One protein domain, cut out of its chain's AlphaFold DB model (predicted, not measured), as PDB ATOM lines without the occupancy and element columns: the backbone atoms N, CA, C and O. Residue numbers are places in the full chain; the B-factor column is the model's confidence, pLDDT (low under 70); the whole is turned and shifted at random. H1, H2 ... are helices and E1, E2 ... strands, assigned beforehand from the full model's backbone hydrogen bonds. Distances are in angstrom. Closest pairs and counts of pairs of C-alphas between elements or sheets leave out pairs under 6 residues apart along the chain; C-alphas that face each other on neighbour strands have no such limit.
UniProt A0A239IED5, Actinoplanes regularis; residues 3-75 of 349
ATOM      1  N   ILE A   3     147.933 110.456 141.769       87.19
ATOM      2  CA  ILE A   3     147.615 109.689 142.976       87.19
ATOM      3  C   ILE A   3     146.563 110.472 143.754       87.19
ATOM      4  O   ILE A   3     146.700 111.679 143.939       87.19
ATOM      5  N   ARG A   4     145.490 109.817 144.193       83.69
ATOM      6  CA  ARG A   4     144.416 110.468 144.946       83.69
ATOM      7  C   ARG A   4     144.751 110.479 146.438       83.69
ATOM      8  O   ARG A   4     144.733 109.436 147.088       83.69
ATOM      9  N   ALA A   5     144.978 111.667 146.988       79.38
ATOM     10  CA  ALA A   5     145.142 111.911 148.416       79.38
ATOM     11  C   ALA A   5     143.929 112.700 148.939       79.38
ATOM     12  O   ALA A   5     143.831 113.919 148.803       79.38
ATOM     13  N   TRP A   6     142.963 111.992 149.531       74.38
ATOM     14  CA  TRP A   6     141.675 112.555 149.967       74.38
ATOM     15  C   TRP A   6     140.894 113.244 148.824       74.38
ATOM     16  O   TRP A   6     140.343 112.559 147.959       74.38
ATOM     17  N   ASN A   7     140.828 114.581 148.840       71.62
ATOM     18  CA  ASN A   7     140.123 115.418 147.860       71.62
ATOM     19  C   ASN A   7     141.070 116.106 146.861       71.62
ATOM     20  O   ASN A   7     140.615 116.924 146.060       71.62
ATOM     21  N   GLU A   8     142.366 115.800 146.908       83.50
ATOM     22  CA  GLU A   8     143.375 116.368 146.018       83.50
ATOM     23  C   GLU A   8     144.136 115.254 145.290       83.50
ATOM     24  O   GLU A   8     144.178 114.099 145.723       83.50
ATOM     25  N   TYR A   9     144.698 115.605 144.141       88.25
ATOM     26  CA  TYR A   9     145.538 114.735 143.334       88.25
ATOM     27  C   TYR A   9     147.002 115.155 143.453       88.25
ATOM     28  O   TYR A   9     147.325 116.335 143.407       88.25
ATOM     29  N   GLU A  10     147.910 114.198 143.527       88.69
ATOM     30  CA  GLU A  10     149.346 114.447 143.434       88.69
ATOM     31  C   GLU A  10     149.850 113.884 142.107       88.69
ATOM     32  O   GLU A  10     149.609 112.717 141.786       88.69
ATOM     33  N   LEU A  11     150.495 114.714 141.289       89.12
ATOM     34  CA  LEU A  11     151.152 114.244 140.076       89.12
ATOM     35  C   LEU A  11     152.436 113.523 140.473       89.12
ATOM     36  O   LEU A  11     153.342 114.130 141.033       89.12
ATOM     37  N   SER A  12     152.519 112.247 140.121       87.94
ATOM     38  CA  SER A  12     153.678 111.417 140.410       87.94
ATOM     39  C   SER A  12     154.093 110.591 139.197       87.94
ATOM     40  O   SER A  12     153.306 110.367 138.258       87.94
ATOM     41  N   ASP A  13     155.344 110.151 139.221       88.94
ATOM     42  CA  ASP A  13     155.884 109.227 138.237       88.94
ATOM     43  C   ASP A  13     155.316 107.817 138.457       88.94
ATOM     44  O   ASP A  13     154.822 107.471 139.525       88.94
ATOM     45  N   LEU A  14     155.325 107.008 137.400       90.75
ATOM     46  CA  LEU A  14     155.002 105.586 137.475       90.75
ATOM     47  C   LEU A  14     156.252 104.828 137.050       90.75
ATOM     48  O   LEU A  14     156.625 104.876 135.872       90.75
ATOM     49  N   LEU A  15     156.904 104.148 137.988       93.00
ATOM     50  CA  LEU A  15     158.105 103.381 137.680       93.00
ATOM     51  C   LEU A  15     157.698 101.967 137.280       93.00
ATOM     52  O   LEU A  15     156.942 101.300 137.981       93.00
ATOM     53  N   ILE A  16     158.195 101.517 136.132       94.12
ATOM     54  CA  ILE A  16     157.879 100.208 135.564       94.12
ATOM     55  C   ILE A  16     159.190  99.452 135.421       94.12
ATOM     56  O   ILE A  16     160.104  99.908 134.730       94.12
ATOM     57  N   TYR A  17     159.274  98.298 136.073       89.94
ATOM     58  CA  TYR A  17     160.471  97.473 136.106       89.94
ATOM     59  C   TYR A  17     160.380  96.322 135.098       89.94
ATOM     60  O   TYR A  17     159.300  95.905 134.671       89.94
ATOM     61  N   ALA A  18     161.539  95.802 134.688       88.12
ATOM     62  CA  ALA A  18     161.614  94.733 133.693       88.12
ATOM     63  C   ALA A  18     161.001  93.411 134.191       88.12
ATOM     64  O   ALA A  18     160.473  92.645 133.397       88.12
ATOM     65  N   ASP A  19     161.003  93.149 135.494       88.00
ATOM     66  CA  ASP A  19     160.358  91.972 136.094       88.00
ATOM     67  C   ASP A  19     158.820  92.072 136.161       88.00
ATOM     68  O   ASP A  19     158.157  91.123 136.580       88.00
ATOM     69  N   GLY A  20     158.242  93.186 135.697       88.06
ATOM     70  CA  GLY A  20     156.801  93.429 135.675       88.06
ATOM     71  C   GLY A  20     156.252  94.041 136.961       88.06
ATOM     72  O   GLY A  20     155.038  94.236 137.047       88.06
ATOM     73  N   LEU A  21     157.117  94.362 137.930       92.69
ATOM     74  CA  LEU A  21     156.739  95.166 139.086       92.69
ATOM     75  C   LEU A  21     156.549  96.630 138.685       92.69
ATOM     76  O   LEU A  21     157.198  97.151 137.773       92.69
ATOM     77  N   ILE A  22     155.632  97.292 139.378       94.00
ATOM     78  CA  ILE A  22     155.219  98.667 139.135       94.00
ATOM     79  C   ILE A  22     155.215  99.399 140.477       94.00
ATOM     80  O   ILE A  22     154.640  98.913 141.451       94.00
ATOM     81  N   ASP A  23     155.856 100.563 140.522       92.50
ATOM     82  CA  ASP A  23     155.782 101.499 141.645       92.50
ATOM     83  C   ASP A  23     154.880 102.670 141.254       92.50
ATOM     84  O   ASP A  23     155.223 103.469 140.378       92.50
ATOM     85  N   SER A  24     153.705 102.731 141.877       86.31
ATOM     86  CA  SER A  24     152.732 103.815 141.734       86.31
ATOM     87  C   SER A  24     152.858 104.875 142.827       86.31
ATOM     88  O   SER A  24     152.034 105.787 142.863       86.31
ATOM     89  N   HIS A  25     153.837 104.748 143.734       85.12
ATOM     90  CA  HIS A  25     154.058 105.599 144.906       85.12
ATOM     91  C   HIS A  25     152.858 105.716 145.875       85.12
ATOM     92  O   HIS A  25     152.904 106.483 146.835       85.12
ATOM     93  N   SER A  26     151.799 104.923 145.675       77.62
ATOM     94  CA  SER A  26     150.613 104.844 146.542       77.62
ATOM     95  C   SER A  26     150.737 103.775 147.642       77.62
ATOM     96  O   SER A  26     149.921 103.741 148.566       77.62
ATOM     97  N   GLY A  27     151.730 102.881 147.551       81.50
ATOM     98  CA  GLY A  27     151.831 101.686 148.388       81.50
ATOM     99  C   GLY A  27     152.989 100.751 147.999       81.50
ATOM    100  O   GLY A  27     153.992 101.217 147.462       81.50
ATOM    101  N   PRO A  28     152.906  99.441 148.314       88.12
ATOM    102  CA  PRO A  28     153.923  98.467 147.911       88.12
ATOM    103  C   PRO A  28     153.948  98.269 146.387       88.12
ATOM    104  O   PRO A  28     152.976  98.586 145.708       88.12
ATOM    105  N   LEU A  29     155.030  97.678 145.866       90.94
ATOM    106  CA  LEU A  29     155.129  97.318 144.447       90.94
ATOM    107  C   LEU A  29     153.982  96.384 144.032       90.94
ATOM    108  O   LEU A  29     153.689  95.404 144.723       90.94
ATOM    109  N   ILE A  30     153.370  96.681 142.889       92.75
ATOM    110  CA  ILE A  30     152.223  95.957 142.329       92.75
ATOM    111  C   ILE A  30     152.558  95.355 140.961       92.75
ATOM    112  O   ILE A  30     153.520  95.756 140.314       92.75
ATOM    113  N   ASP A  31     151.758  94.393 140.507       93.12
ATOM    114  CA  ASP A  31     151.777  93.903 139.126       93.12
ATOM    115  C   ASP A  31     150.684  94.597 138.283       93.12
ATOM    116  O   ASP A  31     149.958  95.468 138.766       93.12
ATOM    117  N   LEU A  32     150.530  94.212 137.010       92.00
ATOM    118  CA  LEU A  32     149.479  94.762 136.136       92.00
ATOM    119  C   LEU A  32     148.059  94.558 136.693       92.00
ATOM    120  O   LEU A  32     147.193  95.415 136.505       92.00
ATOM    121  N   SER A  33     147.813  93.440 137.385       92.38
ATOM    122  CA  SER A  33     146.517  93.163 138.013       92.38
ATOM    123  C   SER A  33     146.269  94.109 139.187       92.38
ATOM    124  O   SER A  33     145.169  94.637 139.340       92.38
ATOM    125  N   GLY A  34     147.300  94.362 139.992       91.75
ATOM    126  CA  GLY A  34     147.285  95.342 141.067       91.75
ATOM    127  C   GLY A  34     147.076  96.758 140.539       91.75
ATOM    128  O   GLY A  34     146.225  97.470 141.067       91.75
ATOM    129  N   LEU A  35     147.742  97.137 139.440       92.31
ATOM    130  CA  LEU A  35     147.540  98.433 138.783       92.31
ATOM    131  C   LEU A  35     146.073  98.629 138.385       92.31
ATOM    132  O   LEU A  35     145.496  99.688 138.632       92.31
ATOM    133  N   ARG A  36     145.438  97.593 137.820       93.12
ATOM    134  CA  ARG A  36     144.008  97.633 137.501       93.12
ATOM    135  C   ARG A  36     143.151  97.853 138.748       93.12
ATOM    136  O   ARG A  36     142.290  98.724 138.743       93.12
ATOM    137  N   GLN A  37     143.425  97.131 139.831       91.38
ATOM    138  CA  GLN A  37     142.691  97.306 141.086       91.38
ATOM    139  C   GLN A  37     142.858  98.711 141.682       91.38
ATOM    140  O   GLN A  37     141.932  99.220 142.311       91.38
ATOM    141  N   GLU A  38     144.019  99.347 141.517       90.38
ATOM    142  CA  GLU A  38     144.237 100.724 141.972       90.38
ATOM    143  C   GLU A  38     143.444 101.750 141.156       90.38
ATOM    144  O   GLU A  38     142.900 102.693 141.739       90.38
ATOM    145  N   LEU A  39     143.351 101.547 139.838       89.81
ATOM    146  CA  LEU A  39     142.529 102.358 138.936       89.81
ATOM    147  C   LEU A  39     141.040 102.207 139.261       89.81
ATOM    148  O   LEU A  39     140.345 103.205 139.430       89.81
ATOM    149  N   ASP A  40     140.568 100.967 139.415       89.19
ATOM    150  CA  ASP A  40     139.164 100.666 139.719       89.19
ATOM    151  C   ASP A  40     138.756 101.207 141.101       89.19
ATOM    152  O   ASP A  40     137.621 101.640 141.304       89.19
ATOM    153  N   ALA A  41     139.691 101.229 142.057       87.06
ATOM    154  CA  ALA A  41     139.486 101.823 143.376       87.06
ATOM    155  C   ALA A  41     139.624 103.357 143.396       87.06
ATOM    156  O   ALA A  41     139.407 103.965 144.446       87.06
ATOM    157  N   GLY A  42     140.028 103.985 142.285       86.31
ATOM    158  CA  GLY A  42     140.265 105.428 142.194       86.31
ATOM    159  C   GLY A  42     141.431 105.933 143.052       86.31
ATOM    160  O   GLY A  42     141.487 107.126 143.349       86.31
ATOM    161  N   ARG A  43     142.346 105.044 143.475       84.69
ATOM    162  CA  ARG A  43     143.579 105.415 144.202       84.69
ATOM    163  C   ARG A  43     144.565 106.120 143.288       84.69
ATOM    164  O   ARG A  43     145.265 107.034 143.714       84.69
ATOM    165  N   ILE A  44     144.590 105.696 142.033       87.31
ATOM    166  CA  ILE A  44     145.348 106.325 140.966       87.31
ATOM    167  C   ILE A  44     144.398 106.664 139.828       87.31
ATOM    168  O   ILE A  44     143.412 105.966 139.592       87.31
ATOM    169  N   ALA A  45     144.698 107.742 139.122       82.88
ATOM    170  CA  ALA A  45     143.877 108.221 138.035       82.88
ATOM    171  C   ALA A  45     144.763 108.678 136.864       82.88
ATOM    172  O   ALA A  45     145.619 109.555 137.032       82.88
ATOM    173  N   PRO A  46     144.566 108.131 135.650       77.62
ATOM    174  CA  PRO A  46     145.110 108.729 134.438       77.62
ATOM    175  C   PRO A  46     144.356 110.025 134.109       77.62
ATOM    176  O   PRO A  46     144.909 110.896 133.440       77.62
ATOM    177  N   LEU A  47     143.121 110.161 134.616       77.44
ATOM    178  CA  LEU A  47     142.283 111.337 134.471       77.44
ATOM    179  C   LEU A  47     141.724 111.809 135.825       77.44
ATOM    180  O   LEU A  47     140.920 111.094 136.421       77.44
ATOM    181  N   PRO A  48     142.096 113.006 136.295       79.69
ATOM    182  CA  PRO A  48     141.523 113.596 137.498       79.69
ATOM    183  C   PRO A  48     140.101 114.131 137.250       79.69
ATOM    184  O   PRO A  48     139.717 114.435 136.121       79.69
ATOM    185  N   GLU A  49     139.307 114.246 138.315       81.75
ATOM    186  CA  GLU A  49     137.913 114.712 138.257       81.75
ATOM    187  C   GLU A  49     137.823 116.217 137.913       81.75
ATOM    188  O   GLU A  49     138.663 117.015 138.339       81.75
ATOM    189  N   GLU A  50     136.792 116.632 137.169       83.75
ATOM    190  CA  GLU A  50     136.543 118.048 136.849       83.75
ATOM    191  C   GLU A  50     136.425 118.886 138.134       83.75
ATOM    192  O   GLU A  50     135.729 118.508 139.078       83.75
ATOM    193  N   GLY A  51     137.112 120.030 138.191       82.81
ATOM    194  CA  GLY A  51     137.115 120.903 139.365       82.81
ATOM    195  C   GLY A  51     137.980 120.416 140.533       82.81
ATOM    196  O   GLY A  51     138.099 121.142 141.524       82.81
ATOM    197  N   SER A  52     138.621 119.246 140.432       86.19
ATOM    198  CA  SER A  52     139.586 118.781 141.434       86.19
ATOM    199  C   SER A  52     140.890 119.583 141.392       86.19
ATOM    200  O   SER A  52     141.246 120.194 140.377       86.19
ATOM    201  N   ARG A  53     141.605 119.609 142.521       88.19
ATOM    202  CA  ARG A  53     142.934 120.220 142.627       88.19
ATOM    203  C   ARG A  53     144.020 119.170 142.479       88.19
ATOM    204  O   ARG A  53     143.869 118.070 143.003       88.19
ATOM    205  N   ALA A  54     145.108 119.538 141.806       89.06
ATOM    206  CA  ALA A  54     146.342 118.771 141.791       89.06
ATOM    207  C   ALA A  54     147.543 119.582 142.271       89.06
ATOM    208  O   ALA A  54     147.565 120.809 142.148       89.06
ATOM    209  N   SER A  55     148.553 118.875 142.763       88.44
ATOM    210  CA  SER A  55     149.872 119.409 143.078       88.44
ATOM    211  C   SER A  55     150.988 118.580 142.440       88.44
ATOM    212  O   SER A  55     150.841 117.387 142.184       88.44
ATOM    213  N   ALA A  56     152.110 119.244 142.171       87.69
ATOM    214  CA  ALA A  56     153.404 118.642 141.871       87.69
ATOM    215  C   ALA A  56     154.472 119.522 142.525       87.69
ATOM    216  O   ALA A  56     154.541 120.723 142.233       87.69
ATOM    217  N   ASP A  57     155.273 118.953 143.422       82.75
ATOM    218  CA  ASP A  57     156.258 119.689 144.219       82.75
ATOM    219  C   ASP A  57     155.653 120.936 144.904       82.75
ATOM    220  O   ASP A  57     154.750 120.840 145.735       82.75
ATOM    221  N   ALA A  58     156.137 122.130 144.552       86.06
ATOM    222  CA  ALA A  58     155.703 123.409 145.112       86.06
ATOM    223  C   ALA A  58     154.593 124.104 144.296       86.06
ATOM    224  O   ALA A  58     154.259 125.258 144.578       86.06
ATOM    225  N   ILE A  59     154.043 123.449 143.268       88.81
ATOM    226  CA  ILE A  59     153.054 124.031 142.351       88.81
ATOM    227  C   ILE A  59     151.717 123.307 142.514       88.81
ATOM    228  O   ILE A  59     151.671 122.081 142.553       88.81
ATOM    229  N   SER A  60     150.616 124.061 142.566       90.12
ATOM    230  CA  SER A  60     149.253 123.517 142.563       90.12
ATOM    231  C   SER A  60     148.366 124.194 141.523       90.12
ATOM    232  O   SER A  60     148.549 125.365 141.181       90.12
ATOM    233  N   TRP A  61     147.406 123.441 140.989       91.19
ATOM    234  CA  TRP A  61     146.450 123.906 139.987       91.19
ATOM    235  C   TRP A  61     145.091 123.221 140.157       91.19
ATOM    236  O   TRP A  61     144.941 122.257 140.904       91.19
ATOM    237  N   GLN A  62     144.077 123.744 139.470       91.44
ATOM    238  CA  GLN A  62     142.739 123.165 139.417       91.44
ATOM    239  C   GLN A  62     142.419 122.774 137.978       91.44
ATOM    240  O   GLN A  62     142.742 123.516 137.047       91.44
ATOM    241  N   PHE A  63     141.788 121.620 137.800       86.81
ATOM    242  CA  PHE A  63     141.382 121.157 136.484       86.81
ATOM    243  C   PHE A  63     140.059 121.784 136.038       86.81
ATOM    244  O   PHE A  63     139.090 121.776 136.795       86.81
ATOM    245  N   ASN A  64     140.032 122.283 134.799       86.06
ATOM    246  CA  ASN A  64     138.847 122.794 134.107       86.06
ATOM    247  C   ASN A  64     138.816 122.235 132.665       86.06
ATOM    248  O   ASN A  64     139.867 122.201 132.022       86.06
ATOM    249  N   ASP A  65     137.640 121.854 132.156       84.19
ATOM    250  CA  ASP A  65     137.398 121.203 130.848       84.19
ATOM    251  C   ASP A  65     138.300 119.978 130.614       84.19
ATOM    252  O   ASP A  65     139.039 119.877 129.629       84.19
ATOM    253  N   VAL A  66     138.268 119.034 131.558       80.94
ATOM    254  CA  VAL A  66     139.080 117.819 131.513       80.94
ATOM    255  C   VAL A  66     138.630 116.904 130.374       80.94
ATOM    256  O   VAL A  66     137.511 116.392 130.349       80.94
ATOM    257  N   ARG A  67     139.546 116.628 129.439       77.19
ATOM    258  CA  ARG A  67     139.337 115.681 128.336       77.19
ATOM    259  C   ARG A  67     140.486 114.692 128.256       77.19
ATOM    260  O   ARG A  67     141.646 115.092 128.213       77.19
ATOM    261  N   THR A  68     140.159 113.407 128.147       73.50
ATOM    262  CA  THR A  68     141.138 112.342 127.894       73.50
ATOM    263  C   THR A  68     140.827 111.586 126.612       73.50
ATOM    264  O   THR A  68     139.680 111.508 126.177       73.50
ATOM    265  N   ARG A  69     141.872 111.012 126.019       69.75
ATOM    266  CA  ARG A  69     141.781 109.994 124.962       69.75
ATOM    267  C   ARG A  69     142.224 108.607 125.448       69.75
ATOM    268  O   ARG A  69     142.361 107.707 124.629       69.75
ATOM    269  N   VAL A  70     142.509 108.472 126.744       81.50
ATOM    270  CA  VAL A  70     143.054 107.268 127.378       81.50
ATOM    271  C   VAL A  70     142.177 106.927 128.577       81.50
ATOM    272  O   VAL A  70     142.060 107.732 129.505       81.50
ATOM    273  N   ASP A  71     141.547 105.760 128.529       85.31
ATOM    274  CA  ASP A  71     140.816 105.167 129.649       85.31
ATOM    275  C   ASP A  71     141.717 104.206 130.452       85.31
ATOM    276  O   ASP A  71     142.909 104.049 130.168       85.31
ATOM    277  N   ALA A  72     141.157 103.577 131.487       85.69
ATOM    278  CA  ALA A  72     141.896 102.651 132.341       85.69
ATOM    279  C   ALA A  72     142.388 101.402 131.586       85.69
ATOM    280  O   ALA A  72     143.489 100.929 131.862       85.69
ATOM    281  N   ASP A  73     141.616 100.877 130.627       86.00
ATOM    282  CA  ASP A  73     142.013  99.716 129.820       86.00
ATOM    283  C   ASP A  73     143.206 100.061 128.923       86.00
ATOM    284  O   ASP A  73     144.206  99.338 128.896       86.00
ATOM    285  N   MET A  74     143.144 101.207 128.241       87.62
ATOM    286  CA  MET A  74     144.233 101.707 127.408       87.62
ATOM    287  C   MET A  74     145.488 101.978 128.235       87.62
ATOM    288  O   MET A  74     146.575 101.577 127.820       87.62
ATOM    289  N   PHE A  75     145.351 102.593 129.411       89.94
ATOM    290  CA  PHE A  75     146.483 102.880 130.290       89.94
ATOM    291  C   PHE A  75     147.182 101.597 130.763       89.94
ATOM    292  O   PHE A  75     148.403 101.482 130.652       89.94
TER     293      PHE A  75
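This is residues 3 to 75 of the 349 residues of a protein of Actinoplanes regularis (UniProt A0A239IED5). There is little regular structure: a small twisted sheet, E1 E2 E3 E4, forms one part of a loop-rich body, with H1 away from it and short H2 near H1. The loop of residues 12 to 31 reaches out and folds back. The 73 printed residues include E1, E2, H1, E3, E4, H2 in order; the class is mixed, 28 residues being in named elements. The sheet is mixed; the whole is compact, radius of gyration of the C-alphas 12.7 A, spans 37 by 27 by 19 A.

E1, residues 3 to 5, and E2, 8 to 11, form an antiparallel hairpin; N 3 and O 10, 2.8 A, are within hydrogen-bond range. H1, residues 32 to 40, is not on the sheet; every O i to N i+4 pair is within range. E3, residues 53 to 56, is parallel to E2, with N 9 and O 53 2.8 A apart. E2, H1, E3 make a strand-helix-strand unit, parallel neighbours with a helix between, its crossover right-handed. E4, residues 59 to 62, forms an antiparallel hairpin with E3; N 54 and O 61 are 2.9 A apart. H2, residues 72 to 75, too short for such a pair but with its 1 O i to N i+3 pair within range, is close but not clearly touching H1; the closest C-alphas, Leu 39 and Ala 72, are 6.6 A apart.

E1 begins at C-alpha 3, (147.615, 109.689, 142.976). H1 is 12.4 A long, E4 10.8 A. H2 ends at C-alpha 75, (146.483, 102.880, 130.290).

The C-alphas farthest apart, Asp 19 and Asn 64, are 37.6 A apart. The printed part has no cut. The links E2 to H1 and H1 to E3 are long. Residue 69 is under 70 in pLDDT.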